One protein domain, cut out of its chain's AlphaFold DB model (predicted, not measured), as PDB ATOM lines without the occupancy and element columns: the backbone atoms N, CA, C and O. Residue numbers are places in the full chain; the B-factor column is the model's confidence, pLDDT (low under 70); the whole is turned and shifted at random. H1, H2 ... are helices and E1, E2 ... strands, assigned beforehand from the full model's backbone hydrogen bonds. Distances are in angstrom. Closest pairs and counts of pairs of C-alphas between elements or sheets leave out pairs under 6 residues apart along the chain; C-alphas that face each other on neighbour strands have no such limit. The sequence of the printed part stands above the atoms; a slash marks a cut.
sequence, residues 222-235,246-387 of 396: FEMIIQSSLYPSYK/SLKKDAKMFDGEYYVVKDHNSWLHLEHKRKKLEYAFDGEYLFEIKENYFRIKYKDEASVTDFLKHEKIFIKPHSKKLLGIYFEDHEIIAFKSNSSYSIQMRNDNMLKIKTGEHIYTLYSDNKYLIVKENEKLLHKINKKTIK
ATOM      1  N   PHE A 222      55.962   2.197   7.346       59.88
ATOM      2  CA  PHE A 222      54.855   1.809   6.471       59.88
ATOM      3  C   PHE A 222      55.077   0.431   5.849       59.88
ATOM      4  O   PHE A 222      54.166  -0.388   5.835       59.88
ATOM      5  N   GLU A 223      56.293   0.153   5.380       57.03
ATOM      6  CA  GLU A 223      56.653  -1.147   4.817       57.03
ATOM      7  C   GLU A 223      56.540  -2.268   5.870       57.03
ATOM      8  O   GLU A 223      56.020  -3.335   5.555       57.03
ATOM      9  N   MET A 224      56.925  -2.013   7.128       62.41
ATOM     10  CA  MET A 224      56.725  -2.950   8.245       62.41
ATOM     11  C   MET A 224      55.242  -3.207   8.536       62.41
ATOM     12  O   MET A 224      54.848  -4.363   8.676       62.41
ATOM     13  N   ILE A 225      54.420  -2.155   8.594       60.03
ATOM     14  CA  ILE A 225      52.982  -2.277   8.879       60.03
ATOM     15  C   ILE A 225      52.278  -3.066   7.777       60.03
ATOM     16  O   ILE A 225      51.571  -4.019   8.089       60.03
ATOM     17  N   ILE A 226      52.547  -2.762   6.502       56.53
ATOM     18  CA  ILE A 226      51.972  -3.498   5.363       56.53
ATOM     19  C   ILE A 226      52.457  -4.960   5.336       56.53
ATOM     20  O   ILE A 226      51.733  -5.854   4.912       56.53
ATOM     21  N   GLN A 227      53.683  -5.240   5.794       57.81
ATOM     22  CA  GLN A 227      54.162  -6.621   5.948       57.81
ATOM     23  C   GLN A 227      53.487  -7.362   7.114       57.81
ATOM     24  O   GLN A 227      53.415  -8.592   7.084       57.81
ATOM     25  N   SER A 228      53.042  -6.635   8.143       53.00
ATOM     26  CA  SER A 228      52.428  -7.183   9.359       53.00
ATOM     27  C   SER A 228      50.898  -7.262   9.326       53.00
ATOM     28  O   SER A 228      50.330  -8.039  10.094       53.00
ATOM     29  N   SER A 229      50.229  -6.499   8.451       48.50
ATOM     30  CA  SER A 229      48.784  -6.592   8.243       48.50
ATOM     31  C   SER A 229      48.422  -7.998   7.768       48.50
ATOM     32  O   SER A 229      49.110  -8.583   6.932       48.50
ATOM     33  N   LEU A 230      47.362  -8.562   8.348       46.78
ATOM     34  CA  LEU A 230      47.000  -9.982   8.327       46.78
ATOM     35  C   LEU A 230      46.546 -10.548   6.961       46.78
ATOM     36  O   LEU A 230      45.787 -11.507   6.939       46.78
ATOM     37  N   TYR A 231      47.052 -10.045   5.829       39.47
ATOM     38  CA  TYR A 231      46.942 -10.682   4.511       39.47
ATOM     39  C   TYR A 231      48.037 -10.244   3.517       39.47
ATOM     40  O   TYR A 231      48.209  -9.058   3.248       39.47
ATOM     41  N   PRO A 232      48.648 -11.216   2.816       35.50
ATOM     42  CA  PRO A 232      49.434 -12.289   3.391       35.50
ATOM     43  C   PRO A 232      50.868 -11.816   3.666       35.50
ATOM     44  O   PRO A 232      51.390 -10.901   3.030       35.50
ATOM     45  N   SER A 233      51.548 -12.556   4.542       29.30
ATOM     46  CA  SER A 233      53.005 -12.625   4.574       29.30
ATOM     47  C   SER A 233      53.564 -12.531   3.152       29.30
ATOM     48  O   SER A 233      53.258 -13.400   2.325       29.30
ATOM     49  N   TYR A 234      54.419 -11.546   2.882       30.12
ATOM     50  CA  TYR A 234      55.395 -11.662   1.807       30.12
ATOM     51  C   TYR A 234      56.287 -12.846   2.182       30.12
ATOM     52  O   TYR A 234      57.357 -12.696   2.775       30.12
ATOM     53  N   LYS A 235      55.814 -14.073   1.923       29.09
ATOM     54  CA  LYS A 235      56.677 -15.244   1.939       29.09
ATOM     55  C   LYS A 235      57.761 -14.884   0.948       29.09
ATOM     56  O   LYS A 235      57.476 -14.588  -0.206       29.09
ATOM     57  N   SER A 246      54.891  -2.184  -6.314       54.78
ATOM     58  CA  SER A 246      56.075  -2.322  -5.461       54.78
ATOM     59  C   SER A 246      55.761  -1.765  -4.076       54.78
ATOM     60  O   SER A 246      55.735  -0.548  -3.923       54.78
ATOM     61  N   LEU A 247      55.662  -2.628  -3.060       55.84
ATOM     62  CA  LEU A 247      55.518  -2.269  -1.638       55.84
ATOM     63  C   LEU A 247      56.408  -1.082  -1.225       55.84
ATOM     64  O   LEU A 247      55.959  -0.109  -0.632       55.84
ATOM     65  N   LYS A 248      57.680  -1.129  -1.630       60.59
ATOM     66  CA  LYS A 248      58.678  -0.090  -1.351       60.59
ATOM     67  C   LYS A 248      58.371   1.267  -2.004       60.59
ATOM     68  O   LYS A 248      58.846   2.291  -1.526       60.59
ATOM     69  N   LYS A 249      57.642   1.291  -3.124       59.88
ATOM     70  CA  LYS A 249      57.228   2.529  -3.806       59.88
ATOM     71  C   LYS A 249      56.008   3.131  -3.112       59.88
ATOM     72  O   LYS A 249      56.029   4.327  -2.849       59.88
ATOM     73  N   ASP A 250      55.029   2.309  -2.746       56.53
ATOM     74  CA  ASP A 250      53.830   2.755  -2.024       56.53
ATOM     75  C   ASP A 250      54.189   3.270  -0.626       56.53
ATOM     76  O   ASP A 250      53.826   4.386  -0.262       56.53
ATOM     77  N   ALA A 251      55.017   2.526   0.113       62.41
ATOM     78  CA  ALA A 251      55.525   2.951   1.414       62.41
ATOM     79  C   ALA A 251      56.277   4.294   1.332       62.41
ATOM     80  O   ALA A 251      56.075   5.170   2.169       62.41
ATOM     81  N   LYS A 252      57.074   4.503   0.271       65.94
ATOM     82  CA  LYS A 252      57.750   5.785   0.012       65.94
ATOM     83  C   LYS A 252      56.793   6.928  -0.336       65.94
ATOM     84  O   LYS A 252      57.099   8.072  -0.008       65.94
ATOM     85  N   MET A 253      55.678   6.657  -1.018       64.75
ATOM     86  CA  MET A 253      54.657   7.680  -1.275       64.75
ATOM     87  C   MET A 253      54.007   8.132   0.037       64.75
ATOM     88  O   MET A 253      53.911   9.336   0.277       64.75
ATOM     89  N   PHE A 254      53.671   7.193   0.930       67.25
ATOM     90  CA  PHE A 254      53.151   7.532   2.257       67.25
ATOM     91  C   PHE A 254      54.167   8.310   3.105       67.25
ATOM     92  O   PHE A 254      53.807   9.336   3.684       67.25
ATOM     93  N   ASP A 255      55.445   7.907   3.091       67.69
ATOM     94  CA  ASP A 255      56.538   8.654   3.739       67.69
ATOM     95  C   ASP A 255      56.655  10.096   3.206       67.69
ATOM     96  O   ASP A 255      57.095  10.999   3.922       67.69
ATOM     97  N   GLY A 256      56.270  10.337   1.949       70.12
ATOM     98  CA  GLY A 256      56.245  11.661   1.332       70.12
ATOM     99  C   GLY A 256      55.130  12.561   1.870       70.12
ATOM    100  O   GLY A 256      55.376  13.744   2.118       70.12
ATOM    101  N   GLU A 257      53.940  12.009   2.106       71.56
ATOM    102  CA  GLU A 257      52.703  12.765   2.365       71.56
ATOM    103  C   GLU A 257      52.285  12.841   3.839       71.56
ATOM    104  O   GLU A 257      51.571  13.777   4.225       71.56
ATOM    105  N   TYR A 258      52.776  11.917   4.670       73.69
ATOM    106  CA  TYR A 258      52.348  11.747   6.059       73.69
ATOM    107  C   TYR A 258      53.533  11.726   7.032       73.69
ATOM    108  O   TYR A 258      54.625  11.256   6.705       73.69
ATOM    109  N   TYR A 259      53.325  12.249   8.237       79.75
ATOM    110  CA  TYR A 259      54.187  12.013   9.392       79.75
ATOM    111  C   TYR A 259      53.604  10.875  10.222       79.75
ATOM    112  O   TYR A 259      52.407  10.858  10.487       79.75
ATOM    113  N   VAL A 260      54.440   9.933  10.662       77.62
ATOM    114  CA  VAL A 260      54.018   8.907  11.625       77.62
ATOM    115  C   VAL A 260      54.043   9.519  13.021       77.62
ATOM    116  O   VAL A 260      55.119   9.706  13.587       77.62
ATOM    117  N   VAL A 261      52.863   9.817  13.564       83.31
ATOM    118  CA  VAL A 261      52.687  10.374  14.913       83.31
ATOM    119  C   VAL A 261      52.918   9.289  15.957       83.31
ATOM    120  O   VAL A 261      53.677   9.478  16.907       83.31
ATOM    121  N   LYS A 262      52.277   8.128  15.776       80.75
ATOM    122  CA  LYS A 262      52.407   6.989  16.689       80.75
ATOM    123  C   LYS A 262      52.233   5.665  15.956       80.75
ATOM    124  O   LYS A 262      51.393   5.538  15.072       80.75
ATOM    125  N   ASP A 263      53.027   4.683  16.357       79.81
ATOM    126  CA  ASP A 263      52.901   3.295  15.927       79.81
ATOM    127  C   ASP A 263      52.165   2.516  17.023       79.81
ATOM    128  O   ASP A 263      52.611   2.495  18.170       79.81
ATOM    129  N   HIS A 264      51.009   1.948  16.690       74.88
ATOM    130  CA  HIS A 264      50.199   1.135  17.597       74.88
ATOM    131  C   HIS A 264      50.361  -0.368  17.335       74.88
ATOM    132  O   HIS A 264      49.524  -1.152  17.788       74.88
ATOM    133  N   ASN A 265      51.411  -0.773  16.609       72.12
ATOM    134  CA  ASN A 265      51.728  -2.135  16.173       72.12
ATOM    135  C   ASN A 265      50.719  -2.732  15.167       72.12
ATOM    136  O   ASN A 265      51.124  -3.323  14.173       72.12
ATOM    137  N   SER A 266      49.414  -2.557  15.378       71.94
ATOM    138  CA  SER A 266      48.337  -2.983  14.466       71.94
ATOM    139  C   SER A 266      47.907  -1.904  13.465       71.94
ATOM    140  O   SER A 266      47.164  -2.205  12.533       71.94
ATOM    141  N   TRP A 267      48.309  -0.649  13.679       77.62
ATOM    142  CA  TRP A 267      48.024   0.487  12.802       77.62
ATOM    143  C   TRP A 267      48.952   1.668  13.117       77.62
ATOM    144  O   TRP A 267      49.522   1.761  14.207       77.62
ATOM    145  N   LEU A 268      49.080   2.595  12.173       75.19
ATOM    146  CA  LEU A 268      49.795   3.855  12.320       75.19
ATOM    147  C   LEU A 268      48.817   5.014  12.474       75.19
ATOM    148  O   LEU A 268      47.915   5.190  11.653       75.19
ATOM    149  N   HIS A 269      49.059   5.842  13.485       81.62
ATOM    150  CA  HIS A 269      48.494   7.178  13.582       81.62
ATOM    151  C   HIS A 269      49.370   8.142  12.784       81.62
ATOM    152  O   HIS A 269      50.581   8.229  13.018       81.62
ATOM    153  N   LEU A 270      48.756   8.843  11.837       80.25
ATOM    154  CA  LEU A 270      49.435   9.651  10.841       80.25
ATOM    155  C   LEU A 270      48.897  11.077  10.803       80.25
ATOM    156  O   LEU A 270      47.694  11.260  10.668       80.25
ATOM    157  N   GLU A 271      49.787  12.058  10.725       83.69
ATOM    158  CA  GLU A 271      49.419  13.443  10.439       83.69
ATOM    159  C   GLU A 271      49.739  13.761   8.974       83.69
ATOM    160  O   GLU A 271      50.859  13.558   8.493       83.69
ATOM    161  N   HIS A 272      48.772  14.289   8.227       80.19
ATOM    162  CA  HIS A 272      49.014  14.725   6.855       80.19
ATOM    163  C   HIS A 272      49.831  16.027   6.840       80.19
ATOM    164  O   HIS A 272      49.328  17.092   7.207       80.19
ATOM    165  N   LYS A 273      51.030  15.995   6.235       82.69
ATOM    166  CA  LYS A 273      52.031  17.086   6.301       82.69
ATOM    167  C   LYS A 273      51.529  18.475   5.882       82.69
ATOM    168  O   LYS A 273      52.011  19.486   6.372       82.69
ATOM    169  N   ARG A 274      50.601  18.535   4.918       81.44
ATOM    170  CA  ARG A 274      50.021  19.783   4.382       81.44
ATOM    171  C   ARG A 274      48.662  20.163   4.970       81.44
ATOM    172  O   ARG A 274      48.333  21.343   4.982       81.44
ATOM    173  N   LYS A 275      47.843  19.185   5.370       75.94
ATOM    174  CA  LYS A 275      46.413  19.400   5.655       75.94
ATOM    175  C   LYS A 275      46.086  19.486   7.148       75.94
ATOM    176  O   LYS A 275      44.948  19.816   7.457       75.94
ATOM    177  N   LYS A 276      47.048  19.218   8.049       79.06
ATOM    178  CA  LYS A 276      46.823  19.133   9.511       79.06
ATOM    179  C   LYS A 276      45.614  18.249   9.860       79.06
ATOM    180  O   LYS A 276      44.799  18.582  10.716       79.06
ATOM    181  N   LEU A 277      45.446  17.172   9.096       78.56
ATOM    182  CA  LEU A 277      44.396  16.177   9.280       78.56
ATOM    183  C   LEU A 277      45.054  14.887   9.751       78.56
ATOM    184  O   LEU A 277      46.088  14.500   9.205       78.56
ATOM    185  N   GLU A 278      44.410  14.226  10.704       82.25
ATOM    186  CA  GLU A 278      44.866  12.958  11.260       82.25
ATOM    187  C   GLU A 278      44.244  11.781  10.508       82.25
ATOM    188  O   GLU A 278      43.062  11.788  10.150       82.25
ATOM    189  N   TYR A 279      45.041  10.746  10.290       76.50
ATOM    190  CA  TYR A 279      44.686   9.540   9.561       76.50
ATOM    191  C   TYR A 279      45.113   8.292  10.335       76.50
ATOM    192  O   TYR A 279      46.083   8.299  11.092       76.50
ATOM    193  N   ALA A 280      44.382   7.203  10.123       74.00
ATOM    194  CA  ALA A 280      44.781   5.866  10.527       74.00
ATOM    195  C   ALA A 280      45.181   5.063   9.292       74.00
ATOM    196  O   ALA A 280      44.482   5.123   8.277       74.00
ATOM    197  N   PHE A 281      46.272   4.309   9.402       70.75
ATOM    198  CA  PHE A 281      46.701   3.349   8.392       70.75
ATOM    199  C   PHE A 281      46.964   1.983   9.013       70.75
ATOM    200  O   PHE A 281      47.873   1.848   9.825       70.75
ATOM    201  N   ASP A 282      46.199   0.965   8.637       63.19
ATOM    202  CA  ASP A 282      46.309  -0.388   9.205       63.19
ATOM    203  C   ASP A 282      47.018  -1.394   8.281       63.19
ATOM    204  O   ASP A 282      46.981  -2.597   8.530       63.19
ATOM    205  N   GLY A 283      47.666  -0.900   7.221       55.81
ATOM    206  CA  GLY A 283      48.293  -1.709   6.172       55.81
ATOM    207  C   GLY A 283      47.388  -1.954   4.962       55.81
ATOM    208  O   GLY A 283      47.902  -2.213   3.875       55.81
ATOM    209  N   GLU A 284      46.071  -1.782   5.111       55.09
ATOM    210  CA  GLU A 284      45.086  -1.983   4.040       55.09
ATOM    211  C   GLU A 284      44.351  -0.687   3.695       55.09
ATOM    212  O   GLU A 284      44.238  -0.311   2.523       55.09
ATOM    213  N   TYR A 285      43.882   0.021   4.720       56.53
ATOM    214  CA  TYR A 285      43.051   1.205   4.590       56.53
ATOM    215  C   TYR A 285      43.744   2.420   5.189       56.53
ATOM    216  O   TYR A 285      44.305   2.368   6.278       56.53
ATOM    217  N   LEU A 286      43.648   3.544   4.477       64.88
ATOM    218  CA  LEU A 286      44.012   4.868   4.966       64.88
ATOM    219  C   LEU A 286      42.745   5.718   5.048       64.88
ATOM    220  O   LEU A 286      42.102   5.970   4.027       64.88
ATOM    221  N   PHE A 287      42.390   6.187   6.239       61.78
ATOM    222  CA  PHE A 287      41.199   7.017   6.417       61.78
ATOM    223  C   PHE A 287      41.371   8.051   7.520       61.78
ATOM    224  O   PHE A 287      42.166   7.884   8.438       61.78
ATOM    225  N   GLU A 288      40.620   9.144   7.404       73.12
ATOM    226  CA  GLU A 288      40.669  10.247   8.358       73.12
ATOM    227  C   GLU A 288      40.081   9.821   9.712       73.12
ATOM    228  O   GLU A 288      38.976   9.263   9.783       73.12
ATOM    229  N   ILE A 289      40.780  10.157  10.794       77.69
ATOM    230  CA  ILE A 289      40.343   9.910  12.167       77.69
ATOM    231  C   ILE A 289      40.232  11.205  12.965       77.69
ATOM    232  O   ILE A 289      40.757  12.252  12.601       77.69
ATOM    233  N   LYS A 290      39.509  11.143  14.084       82.25
ATOM    234  CA  LYS A 290      39.507  12.208  15.088       82.25
ATOM    235  C   LYS A 290      40.312  11.754  16.296       82.25
ATOM    236  O   LYS A 290      39.801  10.962  17.082       82.25
ATOM    237  N   GLU A 291      41.516  12.295  16.467       83.38
ATOM    238  CA  GLU A 291      42.480  11.918  17.519       83.38
ATOM    239  C   GLU A 291      41.851  11.749  18.912       83.38
ATOM    240  O   GLU A 291      42.137  10.787  19.625       83.38
ATOM    241  N   ASN A 292      40.926  12.638  19.290       84.88
ATOM    242  CA  ASN A 292      40.251  12.604  20.591       84.88
ATOM    243  C   ASN A 292      39.563  11.261  20.907       84.88
ATOM    244  O   ASN A 292      39.402  10.939  22.080       84.88
ATOM    245  N   TYR A 293      39.191  10.481  19.887       83.75
ATOM    246  CA  TYR A 293      38.553   9.167  20.023       83.75
ATOM    247  C   TYR A 293      39.537   7.994  20.110       83.75
ATOM    248  O   TYR A 293      39.087   6.859  20.255       83.75
ATOM    249  N   PHE A 294      40.848   8.242  20.011       86.19
ATOM    250  CA  PHE A 294      41.897   7.215  19.891       86.19
ATOM    251  C   PHE A 294      43.063   7.435  20.860       86.19
ATOM    252  O   PHE A 294      44.183   6.978  20.636       86.19
ATOM    253  N   ARG A 295      42.808   8.112  21.983       87.12
ATOM    254  CA  ARG A 295      43.814   8.366  23.024       87.12
ATOM    255  C   ARG A 295      44.099   7.092  23.826       87.12
ATOM    256  O   ARG A 295      43.516   6.888  24.890       87.12
ATOM    257  N   ILE A 296      44.975   6.231  23.309       87.69
ATOM    258  CA  ILE A 296      45.331   4.938  23.916       87.69
ATOM    259  C   ILE A 296      46.607   5.062  24.758       87.69
ATOM    260  O   ILE A 296      47.652   5.517  24.277       87.69
ATOM    261  N   LYS A 297      46.524   4.605  26.010       89.81
ATOM    262  CA  LYS A 297      47.631   4.511  26.966       89.81
ATOM    263  C   LYS A 297      47.801   3.064  27.421       89.81
ATOM    264  O   LYS A 297      46.863   2.466  27.948       89.81
ATOM    265  N   TYR A 298      49.007   2.535  27.263       87.88
ATOM    266  CA  TYR A 298      49.388   1.219  27.766       87.88
ATOM    267  C   TYR A 298      50.085   1.374  29.117       87.88
ATOM    268  O   TYR A 298      50.915   2.268  29.278       87.88
ATOM    269  N   LYS A 299      49.737   0.532  30.097       89.12
ATOM    270  CA  LYS A 299      50.453   0.497  31.386       89.12
ATOM    271  C   LYS A 299      51.800  -0.226  31.266       89.12
ATOM    272  O   LYS A 299      52.774   0.206  31.865       89.12
ATOM    273  N   ASP A 300      51.821  -1.299  30.482       88.81
ATOM    274  CA  ASP A 300      53.005  -2.060  30.090       88.81
ATOM    275  C   ASP A 300      52.834  -2.447  28.615       88.81
ATOM    276  O   ASP A 300      52.108  -3.382  28.276       88.81
ATOM    277  N   GLU A 301      53.406  -1.633  27.729       86.56
ATOM    278  CA  GLU A 301      53.198  -1.747  26.284       86.56
ATOM    279  C   GLU A 301      53.792  -3.033  25.709       86.56
ATOM    280  O   GLU A 301      53.175  -3.631  24.829       86.56
ATOM    281  N   ALA A 302      54.930  -3.498  26.234       87.62
ATOM    282  CA  ALA A 302      55.586  -4.714  25.763       87.62
ATOM    283  C   ALA A 302      54.720  -5.947  26.056       87.62
ATOM    284  O   ALA A 302      54.330  -6.654  25.128       87.62
ATOM    285  N   SER A 303      54.316  -6.132  27.317       87.81
ATOM    286  CA  SER A 303      53.484  -7.273  27.725       87.81
ATOM    287  C   SER A 303      52.122  -7.284  27.030       87.81
ATOM    288  O   SER A 303      51.630  -8.336  26.620       87.81
ATOM    289  N   VAL A 304      51.500  -6.110  26.857       88.00
ATOM    290  CA  VAL A 304      50.235  -6.000  26.114       88.00
ATOM    291  C   VAL A 304      50.431  -6.360  24.641       88.00
ATOM    292  O   VAL A 304      49.616  -7.088  24.081       88.00
ATOM    293  N   THR A 305      51.493  -5.863  24.007       84.88
ATOM    294  CA  THR A 305      51.770  -6.131  22.589       84.88
ATOM    295  C   THR A 305      52.048  -7.611  22.347       84.88
ATOM    296  O   THR A 305      51.512  -8.180  21.393       84.88
ATOM    297  N   ASP A 306      52.816  -8.250  23.230       85.06
ATOM    298  CA  ASP A 306      53.106  -9.681  23.156       85.06
ATOM    299  C   ASP A 306      51.837 -10.524  23.313       85.06
ATOM    300  O   ASP A 306      51.605 -11.423  22.502       85.06
ATOM    301  N   PHE A 307      50.967 -10.185  24.271       87.38
ATOM    302  CA  PHE A 307      49.660 -10.829  24.425       87.38
ATOM    303  C   PHE A 307      48.800 -10.690  23.165       87.38
ATOM    304  O   PHE A 307      48.327 -11.686  22.622       87.38
ATOM    305  N   LEU A 308      48.626  -9.463  22.663       87.12
ATOM    306  CA  LEU A 308      47.819  -9.191  21.471       87.12
ATOM    307  C   LEU A 308      48.338  -9.967  20.253       87.12
ATOM    308  O   LEU A 308      47.556 -10.555  19.506       87.12
ATOM    309  N   LYS A 309      49.660 -10.030  20.083       83.44
ATOM    310  CA  LYS A 309      50.295 -10.772  18.992       83.44
ATOM    311  C   LYS A 309      50.142 -12.286  19.149       83.44
ATOM    312  O   LYS A 309      49.828 -12.956  18.165       83.44
ATOM    313  N   HIS A 310      50.365 -12.822  20.350       83.94
ATOM    314  CA  HIS A 310      50.239 -14.255  20.633       83.94
ATOM    315  C   HIS A 310      48.803 -14.743  20.424       83.94
ATOM    316  O   HIS A 310      48.569 -15.747  19.751       83.94
ATOM    317  N   GLU A 311      47.841 -13.968  20.919       82.75
ATOM    318  CA  GLU A 311      46.416 -14.277  20.858       82.75
ATOM    319  C   GLU A 311      45.751 -13.860  19.540       82.75
ATOM    320  O   GLU A 311      44.558 -14.100  19.360       82.75
ATOM    321  N   LYS A 312      46.510 -13.257  18.613       82.19
ATOM    322  CA  LYS A 312      46.024 -12.703  17.338       82.19
ATOM    323  C   LYS A 312      44.849 -11.733  17.512       82.19
ATOM    324  O   LYS A 312      43.893 -11.745  16.733       82.19
ATOM    325  N   ILE A 313      44.911 -10.905  18.546       82.88
ATOM    326  CA  ILE A 313      43.926  -9.864  18.829       82.88
ATOM    327  C   ILE A 313      44.481  -8.529  18.335       82.88
ATOM    328  O   ILE A 313      45.607  -8.157  18.658       82.88
ATOM    329  N   PHE A 314      43.675  -7.771  17.599       83.44
ATOM    330  CA  PHE A 314      44.062  -6.466  17.068       83.44
ATOM    331  C   PHE A 314      43.145  -5.392  17.620       83.44
ATOM    332  O   PHE A 314      41.925  -5.522  17.586       83.44
ATOM    333  N   ILE A 315      43.738  -4.306  18.103       85.56
ATOM    334  CA  ILE A 315      43.008  -3.112  18.526       85.56
ATOM    335  C   ILE A 315      43.333  -2.027  17.506       85.56
ATOM    336  O   ILE A 315      44.479  -1.583  17.435       85.56
ATOM    337  N   LYS A 316      42.363  -1.640  16.677       84.00
ATOM    338  CA  LYS A 316      42.572  -0.659  15.599       84.00
ATOM    339  C   LYS A 316      41.314   0.169  15.318       84.00
ATOM    340  O   LYS A 316      40.212  -0.277  15.645       84.00
ATOM    341  N   PRO A 317      41.432   1.378  14.743       77.06
ATOM    342  CA  PRO A 317      40.279   2.179  14.363       77.06
ATOM    343  C   PRO A 317      39.375   1.411  13.390       77.06
ATOM    344  O   PRO A 317      39.841   0.861  12.401       77.06
ATOM    345  N   HIS A 318      38.079   1.361  13.690       75.62
ATOM    346  CA  HIS A 318      37.050   0.808  12.802       75.62
ATOM    347  C   HIS A 318      36.439   1.903  11.915       75.62
ATOM    348  O   HIS A 318      36.046   1.673  10.778       75.62
ATOM    349  N   SER A 319      36.353   3.126  12.438       68.50
ATOM    350  CA  SER A 319      35.873   4.295  11.697       68.50
ATOM    351  C   SER A 319      36.510   5.566  12.245       68.50
ATOM    352  O   SER A 319      37.305   5.517  13.179       68.50
ATOM    353  N   LYS A 320      36.093   6.734  11.747       74.50
ATOM    354  CA  LYS A 320      36.564   8.054  12.201       74.50
ATOM    355  C   LYS A 320      36.456   8.297  13.719       74.50
ATOM    356  O   LYS A 320      37.077   9.235  14.220       74.50
ATOM    357  N   LYS A 321      35.629   7.529  14.447       78.69
ATOM    358  CA  LYS A 321      35.356   7.717  15.890       78.69
ATOM    359  C   LYS A 321      35.263   6.419  16.713       78.69
ATOM    360  O   LYS A 321      34.990   6.502  17.908       78.69
ATOM    361  N   LEU A 322      35.389   5.248  16.088       71.44
ATOM    362  CA  LEU A 322      35.204   3.948  16.746       71.44
ATOM    363  C   LEU A 322      36.528   3.198  16.821       71.44
ATOM    364  O   LEU A 322      37.172   3.021  15.786       71.44
ATOM    365  N   LEU A 323      36.896   2.725  18.012       80.56
ATOM    366  CA  LEU A 323      38.008   1.797  18.199       80.56
ATOM    367  C   LEU A 323      37.457   0.369  18.214       80.56
ATOM    368  O   LEU A 323      36.605   0.047  19.039       80.56
ATOM    369  N   GLY A 324      37.916  -0.452  17.277       76.44
ATOM    370  CA  GLY A 324      37.527  -1.850  17.142       76.44
ATOM    371  C   GLY A 324      38.530  -2.790  17.798       76.44
ATOM    372  O   GLY A 324      39.735  -2.523  17.807       76.44
ATOM    373  N   ILE A 325      38.020  -3.904  18.312       77.19
ATOM    374  CA  ILE A 325      38.802  -5.070  18.697       77.19
ATOM    375  C   ILE A 325      38.430  -6.228  17.782       77.19
ATOM    376  O   ILE A 325      37.256  -6.571  17.628       77.19
ATOM    377  N   TYR A 326      39.457  -6.840  17.216       74.62
ATOM    378  CA  TYR A 326      39.364  -7.910  16.243       74.62
ATOM    379  C   TYR A 326      40.097  -9.136  16.768       74.62
ATOM    380  O   TYR A 326      41.102  -9.004  17.468       74.62
ATOM    381  N   PHE A 327      39.609 -10.317  16.414       73.06
ATOM    382  CA  PHE A 327      40.369 -11.558  16.500       73.06
ATOM    383  C   PHE A 327      40.596 -12.042  15.080       73.06
ATOM    384  O   PHE A 327      39.635 -12.275  14.351       73.06
ATOM    385  N   GLU A 328      41.865 -12.140  14.691       70.50
ATOM    386  CA  GLU A 328      42.257 -12.264  13.287       70.50
ATOM    387  C   GLU A 328      41.637 -11.123  12.446       70.50
ATOM    388  O   GLU A 328      41.893  -9.950  12.728       70.50
ATOM    389  N   ASP A 329      40.823 -11.441  11.444       60.16
ATOM    390  CA  ASP A 329      40.097 -10.509  10.571       60.16
ATOM    391  C   ASP A 329      38.650 -10.244  11.025       60.16
ATOM    392  O   ASP A 329      37.941  -9.418  10.445       60.16
ATOM    393  N   HIS A 330      38.205 -10.899  12.097       59.12
ATOM    394  CA  HIS A 330      36.835 -10.798  12.571       59.12
ATOM    395  C   HIS A 330      36.682  -9.718  13.636       59.12
ATOM    396  O   HIS A 330      37.264  -9.794  14.721       59.12
ATOM    397  N   GLU A 331      35.839  -8.726  13.347       69.44
ATOM    398  CA  GLU A 331      35.415  -7.742  14.339       69.44
ATOM    399  C   GLU A 331      34.642  -8.432  15.465       69.44
ATOM    400  O   GLU A 331      33.634  -9.104  15.236       69.44
ATOM    401  N   ILE A 332      35.116  -8.247  16.695       66.69
ATOM    402  CA  ILE A 332      34.435  -8.736  17.893       66.69
ATOM    403  C   ILE A 332      33.511  -7.653  18.426       66.69
ATOM    404  O   ILE A 332      32.346  -7.908  18.717       66.69
ATOM    405  N   ILE A 333      34.065  -6.454  18.602       71.31
ATOM    406  CA  ILE A 333      33.376  -5.307  19.177       71.31
ATOM    407  C   ILE A 333      34.060  -4.020  18.732       71.31
ATOM    408  O   ILE A 333      35.286  -3.957  18.665       71.31
ATOM    409  N   ALA A 334      33.282  -2.968  18.513       73.31
ATOM    410  CA  ALA A 334      33.788  -1.617  18.357       73.31
ATOM    411  C   ALA A 334      33.081  -0.678  19.329       73.31
ATOM    412  O   ALA A 334      31.867  -0.748  19.518       73.31
ATOM    413  N   PHE A 335      33.843   0.218  19.946       75.00
ATOM    414  CA  PHE A 335      33.310   1.159  20.924       75.00
ATOM    415  C   PHE A 335      33.709   2.592  20.598       75.00
ATOM    416  O   PHE A 335      34.787   2.886  20.073       75.00
ATOM    417  N   LYS A 336      32.790   3.505  20.917       77.75
ATOM    418  CA  LYS A 336      32.975   4.951  20.811       77.75
ATOM    419  C   LYS A 336      33.279   5.496  22.194       77.75
ATOM    420  O   LYS A 336      32.428   5.418  23.075       77.75
ATOM    421  N   SER A 337      34.427   6.136  22.370       77.81
ATOM    422  CA  SER A 337      34.698   6.880  23.596       77.81
ATOM    423  C   SER A 337      35.371   8.210  23.308       77.81
ATOM    424  O   SER A 337      36.242   8.300  22.451       77.81
ATOM    425  N   ASN A 338      34.952   9.243  24.040       78.50
ATOM    426  CA  ASN A 338      35.654  10.528  24.090       78.50
ATOM    427  C   ASN A 338      36.734  10.536  25.195       78.50
ATOM    428  O   ASN A 338      37.482  11.505  25.320       78.50
ATOM    429  N   SER A 339      36.774   9.497  26.036       86.25
ATOM    430  CA  SER A 339      37.754   9.332  27.109       86.25
ATOM    431  C   SER A 339      38.975   8.558  26.611       86.25
ATOM    432  O   SER A 339      38.917   7.845  25.612       86.25
ATOM    433  N   SER A 340      40.101   8.690  27.315       87.75
ATOM    434  CA  SER A 340      41.292   7.897  27.007       87.75
ATOM    435  C   SER A 340      41.098   6.428  27.376       87.75
ATOM    436  O   SER A 340      40.607   6.135  28.469       87.75
ATOM    437  N   TYR A 341      41.600   5.532  26.531       88.69
ATOM    438  CA  TYR A 341      41.668   4.103  26.816       88.69
ATOM    439  C   TYR A 341      42.914   3.799  27.638       88.69
ATOM    440  O   TYR A 341      44.029   4.134  27.234       88.69
ATOM    441  N   SER A 342      42.732   3.136  28.773       92.50
ATOM    442  CA  SER A 342      43.819   2.557  29.557       92.50
ATOM    443  C   SER A 342      43.811   1.047  29.373       92.50
ATOM    444  O   SER A 342      42.845   0.384  29.757       92.50
ATOM    445  N   ILE A 343      44.868   0.523  28.757       92.38
ATOM    446  CA  ILE A 343      45.018  -0.894  28.429       92.38
ATOM    447  C   ILE A 343      46.105  -1.494  29.320       92.38
ATOM    448  O   ILE A 343      47.228  -0.983  29.381       92.38
ATOM    449  N   GLN A 344      45.767  -2.569  30.028       92.88
ATOM    450  CA  GLN A 344      46.694  -3.259  30.919       92.88
ATOM    451  C   GLN A 344      46.419  -4.761  30.963       92.88
ATOM    452  O   GLN A 344      45.265  -5.192  30.917       92.88
ATOM    453  N   MET A 345      47.476  -5.548  31.130       92.19
ATOM    454  CA  MET A 345      47.357  -6.958  31.491       92.19
ATOM    455  C   MET A 345      46.901  -7.086  32.947       92.19
ATOM    456  O   MET A 345      47.336  -6.325  33.816       92.19
ATOM    457  N   ARG A 346      45.996  -8.028  33.217       86.31
ATOM    458  CA  ARG A 346      45.643  -8.444  34.585       86.31
ATOM    459  C   ARG A 346      46.384  -9.723  34.971       86.31
ATOM    460  O   ARG A 346      46.798  -9.856  36.116       86.31
ATOM    461  N   ASN A 347      46.499 -10.644  34.023       86.81
ATOM    462  CA  ASN A 347      47.286 -11.872  34.068       86.81
ATOM    463  C   ASN A 347      47.566 -12.314  32.623       86.81
ATOM    464  O   ASN A 347      47.070 -11.672  31.698       86.81
ATOM    465  N   ASP A 348      48.292 -13.415  32.443       84.12
ATOM    466  CA  ASP A 348      48.790 -13.881  31.139       84.12
ATOM    467  C   ASP A 348      47.705 -14.060  30.066       84.12
ATOM    468  O   ASP A 348      47.973 -13.872  28.886       84.12
ATOM    469  N   ASN A 349      46.461 -14.341  30.468       86.50
ATOM    470  CA  ASN A 349      45.353 -14.634  29.555       86.50
ATOM    471  C   ASN A 349      44.265 -13.550  29.556       86.50
ATOM    472  O   ASN A 349      43.193 -13.748  28.977       86.50
ATOM    473  N   MET A 350      44.478 -12.429  30.256       90.25
ATOM    474  CA  MET A 350      43.431 -11.438  30.491       90.25
ATOM    475  C   MET A 350      43.918 -10.004  30.328       90.25
ATOM    476  O   MET A 350      44.675  -9.473  31.145       90.25
ATOM    477  N   LEU A 351      43.350  -9.337  29.328       92.56
ATOM    478  CA  LEU A 351      43.536  -7.922  29.053       92.56
ATOM    479  C   LEU A 351      42.360  -7.114  29.608       92.56
ATOM    480  O   LEU A 351      41.195  -7.471  29.429       92.56
ATOM    481  N   LYS A 352      42.655  -5.991  30.259       93.69
ATOM    482  CA  LYS A 352      41.660  -5.036  30.752       93.69
ATOM    483  C   LYS A 352      41.795  -3.719  29.998       93.69
ATOM    484  O   LYS A 352      42.883  -3.148  29.942       93.69
ATOM    485  N   ILE A 353      40.680  -3.220  29.476       91.75
ATOM    486  CA  ILE A 353      40.579  -1.935  28.784       91.75
ATOM    487  C   ILE A 353      39.574  -1.076  29.546       91.75
ATOM    488  O   ILE A 353      38.388  -1.392  29.592       91.75
ATOM    489  N   LYS A 354      40.038   0.011  30.162       90.12
ATOM    490  CA  LYS A 354      39.173   0.987  30.836       90.12
ATOM    491  C   LYS A 354      39.000   2.218  29.958       90.12
ATOM    492  O   LYS A 354      39.997   2.780  29.507       90.12
ATOM    493  N   THR A 355      37.764   2.665  29.777       87.62
ATOM    494  CA  THR A 355      37.465   3.944  29.128       87.62
ATOM    495  C   THR A 355      36.216   4.585  29.727       87.62
ATOM    496  O   THR A 355      35.147   3.980  29.754       87.62
ATOM    497  N   GLY A 356      36.352   5.805  30.251       84.00
ATOM    498  CA  GLY A 356      35.287   6.443  31.031       84.00
ATOM    499  C   GLY A 356      34.840   5.553  32.198       84.00
ATOM    500  O   GLY A 356      35.673   5.098  32.990       84.00
ATOM    501  N   GLU A 357      33.537   5.282  32.263       82.94
ATOM    502  CA  GLU A 357      32.898   4.399  33.253       82.94
ATOM    503  C   GLU A 357      32.910   2.915  32.849       82.94
ATOM    504  O   GLU A 357      32.577   2.047  33.654       82.94
ATOM    505  N   HIS A 358      33.328   2.601  31.622       84.75
ATOM    506  CA  HIS A 358      33.292   1.246  31.087       84.75
ATOM    507  C   HIS A 358      34.616   0.518  31.316       84.75
ATOM    508  O   HIS A 358      35.713   1.045  31.084       84.75
ATOM    509  N   ILE A 359      34.504  -0.734  31.749       89.06
ATOM    510  CA  ILE A 359      35.614  -1.661  31.917       89.06
ATOM    511  C   ILE A 359      35.361  -2.878  31.037       89.06
ATOM    512  O   ILE A 359      34.537  -3.732  31.361       89.06
ATOM    513  N   TYR A 360      36.135  -2.995  29.966       86.81
ATOM    514  CA  TYR A 360      36.153  -4.183  29.131       86.81
ATOM    515  C   TYR A 360      37.226  -5.151  29.611       86.81
ATOM    516  O   TYR A 360      38.351  -4.757  29.930       86.81
ATOM    517  N   THR A 361      36.876  -6.430  29.667       89.31
ATOM    518  CA  THR A 361      37.812  -7.511  29.979       89.31
ATOM    519  C   THR A 361      37.798  -8.508  28.838       89.31
ATOM    520  O   THR A 361      36.741  -9.036  28.494       89.31
ATOM    521  N   LEU A 362      38.971  -8.753  28.266       88.00
ATOM    522  CA  LEU A 362      39.191  -9.744  27.228       88.00
ATOM    523  C   LEU A 362      39.958 -10.896  27.846       88.00
ATOM    524  O   LEU A 362      41.102 -10.728  28.254       88.00
ATOM    525  N   TYR A 363      39.305 -12.044  27.936       88.00
ATOM    526  CA  TYR A 363      39.926 -13.287  28.355       88.00
ATOM    527  C   TYR A 363      40.099 -14.181  27.136       88.00
ATOM    528  O   TYR A 363      39.131 -14.433  26.415       88.00
ATOM    529  N   SER A 364      41.318 -14.651  26.915       86.25
ATOM    530  CA  SER A 364      41.674 -15.446  25.750       86.25
ATOM    531  C   SER A 364      42.406 -16.702  26.197       86.25
ATOM    532  O   SER A 364      43.416 -16.615  26.886       86.25
ATOM    533  N   ASP A 365      41.882 -17.867  25.829       86.50
ATOM    534  CA  ASP A 365      42.548 -19.156  26.018       86.50
ATOM    535  C   ASP A 365      42.592 -19.939  24.699       86.50
ATOM    536  O   ASP A 365      42.135 -19.470  23.657       86.50
ATOM    537  N   ASN A 366      43.124 -21.160  24.712       81.06
ATOM    538  CA  ASN A 366      43.268 -21.973  23.499       81.06
ATOM    539  C   ASN A 366      41.944 -22.258  22.760       81.06
ATOM    540  O   ASN A 366      41.960 -22.564  21.564       81.06
ATOM    541  N   LYS A 367      40.798 -22.200  23.446       81.75
ATOM    542  CA  LYS A 367      39.487 -22.586  22.905       81.75
ATOM    543  C   LYS A 367      38.572 -21.390  22.686       81.75
ATOM    544  O   LYS A 367      37.826 -21.381  21.706       81.75
ATOM    545  N   TYR A 368      38.607 -20.403  23.570       82.69
ATOM    546  CA  TYR A 368      37.648 -19.316  23.605       82.69
ATOM    547  C   TYR A 368      38.307 -17.945  23.673       82.69
ATOM    548  O   TYR A 368      39.344 -17.747  24.301       82.69
ATOM    549  N   LEU A 369      37.623 -16.980  23.068       81.00
ATOM    550  CA  LEU A 369      37.814 -15.564  23.325       81.00
ATOM    551  C   LEU A 369      36.528 -15.012  23.937       81.00
ATOM    552  O   LEU A 369      35.443 -15.131  23.363       81.00
ATOM    553  N   ILE A 370      36.640 -14.459  25.137       80.88
ATOM    554  CA  ILE A 370      35.525 -13.950  25.925       80.88
ATOM    555  C   ILE A 370      35.717 -12.454  26.131       80.88
ATOM    556  O   ILE A 370      36.744 -12.023  26.651       80.88
ATOM    557  N   VAL A 371      34.695 -11.678  25.784       77.88
ATOM    558  CA  VAL A 371      34.655 -10.233  26.012       77.88
ATOM    559  C   VAL A 371      33.536  -9.918  26.991       77.88
ATOM    560  O   VAL A 371      32.382 -10.307  26.785       77.88
ATOM    561  N   LYS A 372      33.885  -9.213  28.065       80.62
ATOM    562  CA  LYS A 372      32.948  -8.717  29.076       80.62
ATOM    563  C   LYS A 372      33.021  -7.203  29.171       80.62
ATOM    564  O   LYS A 372      34.105  -6.648  29.030       80.62
ATOM    565  N   GLU A 373      31.905  -6.569  29.496       85.38
ATOM    566  CA  GLU A 373      31.808  -5.155  29.862       85.38
ATOM    567  C   GLU A 373      31.210  -5.053  31.257       85.38
ATOM    568  O   GLU A 373      30.133  -5.591  31.499       85.38
ATOM    569  N   ASN A 374      31.906  -4.390  32.182       86.38
ATOM    570  CA  ASN A 374      31.474  -4.252  33.575       86.38
ATOM    571  C   ASN A 374      31.019  -5.605  34.155       86.38
ATOM    572  O   ASN A 374      29.955  -5.727  34.748       86.38
ATOM    573  N   GLU A 375      31.820  -6.644  33.885       81.25
ATOM    574  CA  GLU A 375      31.596  -8.051  34.262       81.25
ATOM    575  C   GLU A 375      30.445  -8.779  33.541       81.25
ATOM    576  O   GLU A 375      30.403 -10.015  33.558       81.25
ATOM    577  N   LYS A 376      29.591  -8.066  32.800       77.38
ATOM    578  CA  LYS A 376      28.551  -8.643  31.942       77.38
ATOM    579  C   LYS A 376      29.162  -9.245  30.678       77.38
ATOM    580  O   LYS A 376      29.951  -8.606  29.987       77.38
ATOM    581  N   LEU A 377      28.793 -10.485  30.354       75.06
ATOM    582  CA  LEU A 377      29.233 -11.157  29.130       75.06
ATOM    583  C   LEU A 377      28.638 -10.468  27.895       75.06
ATOM    584  O   LEU A 377      27.419 -10.388  27.774       75.06
ATOM    585  N   LEU A 378      29.501 -10.021  26.979       67.94
ATOM    586  CA  LEU A 378      29.092  -9.494  25.676       67.94
ATOM    587  C   LEU A 378      29.237 -10.555  24.589       67.94
ATOM    588  O   LEU A 378      28.286 -10.859  23.874       67.94
ATOM    589  N   HIS A 379      30.423 -11.159  24.500       70.06
ATOM    590  CA  HIS A 379      30.738 -12.143  23.471       70.06
ATOM    591  C   HIS A 379      31.500 -13.327  24.057       70.06
ATOM    592  O   HIS A 379      32.387 -13.168  24.897       70.06
ATOM    593  N   LYS A 380      31.168 -14.526  23.572       75.94
ATOM    594  CA  LYS A 380      31.934 -15.754  23.782       75.94
ATOM    595  C   LYS A 380      32.128 -16.424  22.432       75.94
ATOM    596  O   LYS A 380      31.192 -16.969  21.857       75.94
ATOM    597  N   ILE A 381      33.352 -16.367  21.943       71.31
ATOM    598  CA  ILE A 381      33.746 -16.844  20.627       71.31
ATOM    599  C   ILE A 381      34.510 -18.147  20.800       71.31
ATOM    600  O   ILE A 381      35.445 -18.204  21.592       71.31
ATOM    601  N   ASN A 382      34.141 -19.187  20.053       72.69
ATOM    602  CA  ASN A 382      34.957 -20.392  19.941       72.69
ATOM    603  C   ASN A 382      35.995 -20.185  18.829       72.69
ATOM    604  O   ASN A 382      35.652 -20.009  17.660       72.69
ATOM    605  N   LYS A 383      37.281 -20.216  19.178       69.25
ATOM    606  CA  LYS A 383      38.372 -19.998  18.219       69.25
ATOM    607  C   LYS A 383      38.413 -21.078  17.136       69.25
ATOM    608  O   LYS A 383      38.818 -20.801  16.013       69.25
ATOM    609  N   LYS A 384      37.937 -22.300  17.426       66.50
ATOM    610  CA  LYS A 384      37.845 -23.380  16.426       66.50
ATOM    611  C   LYS A 384      36.784 -23.108  15.364       66.50
ATOM    612  O   LYS A 384      36.989 -23.495  14.226       66.50
ATOM    613  N   THR A 385      35.684 -22.433  15.706       53.72
ATOM    614  CA  THR A 385      34.654 -22.069  14.715       53.72
ATOM    615  C   THR A 385      35.068 -20.886  13.845       53.72
ATOM    616  O   THR A 385      34.474 -20.687  12.797       53.72
ATOM    617  N   ILE A 386      36.077 -20.115  14.271       52.81
ATOM    618  CA  ILE A 386      36.674 -19.041  13.466       52.81
ATOM    619  C   ILE A 386      37.794 -19.555  12.551       52.81
ATOM    620  O   ILE A 386      38.079 -18.908  11.550       52.81
ATOM    621  N   LYS A 387      38.353 -20.755  12.798       44.16
ATOM    622  CA  LYS A 387      39.189 -21.473  11.817       44.16
ATOM    623  C   LYS A 387      38.342 -21.906  10.614       44.16
ATOM    624  O   LYS A 387      38.097 -23.087  10.398       44.16
TER     625      LYS A 387
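This is residues 222 to 235 and 246 to 387 of the 396 residues of an uncharacterized protein of Flammeovirga sp. SR4 (UniProt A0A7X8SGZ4). Two lobes stand side by side. The larger is a sandwich of two twisted sheets, E5 E9 E10 E11 E12 E13 and E6 E7 E8, with H3 packed on the six-stranded one; the smaller is the four-stranded sheet E1 E2 E3 E4 with H1 and H2 packed at it. The printed part has 156 residues, with four named helices and thirteen named strands in the order H1 H2 E1 E2 E3 E4 E5 H3 E6 E7 E8 E9 E10 E11 E12 E13 H4; the class is mixed, helices and strands. The six-stranded sheet, in the order E5 E9 E10 E11 E12 E13, is mixed, and the other two are antiparallel. The whole is compact, with a radius of gyration of the C-alphas of 15.9 A and spans of 45 by 39 by 24 A.

H1, residues 222 to 228, begins with C-alpha 222 at (54.855, 1.809, 6.471). H2 is residues 247 to 257, 15.8 A long. E1 is 258 to 263, E2 268 to 272, E3 278 to 281, E4 286 to 288 and E5 296 to 298. H3 is 301 to 310, 14.0 A. E6 is 313 to 319, 17.8 A, E7 322 to 327 and E8 330 to 335. E9 is 341 to 347, 18.4 A, E10 350 to 355, E11 358 to 364, 19.4 A, E12 368 to 373 and E13 376 to 382, 18.0 A. H4, 383 to 386, ends with C-alpha 386 at (36.674, -19.041, 13.466).

H1 and H2 touch at a steep tilt of 46 degrees, opposite ways, the C-alphas of Phe 222 and Ala 251 closest at 5.2 A; each only grazes the sheet E1 E2 E3 E4. That sheet is a meander, each strand the antiparallel neighbour of the one before, as are E6 E7 E8 and E9 to E13. N 270 and O 279 of the hairpin E2 and E3 are 2.8 A apart. The closest C-alphas of E3 and E6 are those of Ala 280 and Pro 317, 7.0 A. E5 is parallel to E9, with N 297 and O 341 at 2.8 A. H3 makes two layers, a helix on one face of a sheet, with the six-stranded sheet, at a height of 8.9 A. The sandwich's facing parts are 10.6 A centre to centre. H4 only just is on the six-stranded sheet, with 5 pairs of C-alphas within 10 A, and only grazes it. In H1, H2 and H3 every O i to N i+4 pair is within hydrogen-bond range; H4 is too short for one.

The C-alphas farthest apart, of Arg 274 and Lys 367, are 47.4 A apart. Residues 236 to 245 are not printed, with 14.9 A between C-alphas 235 and 246. Of the links printed whole, no link is long. Mean pLDDT of the printed part is 75.2; residues under 70 include 222 to 235, 246 to 255 and 383 to 387.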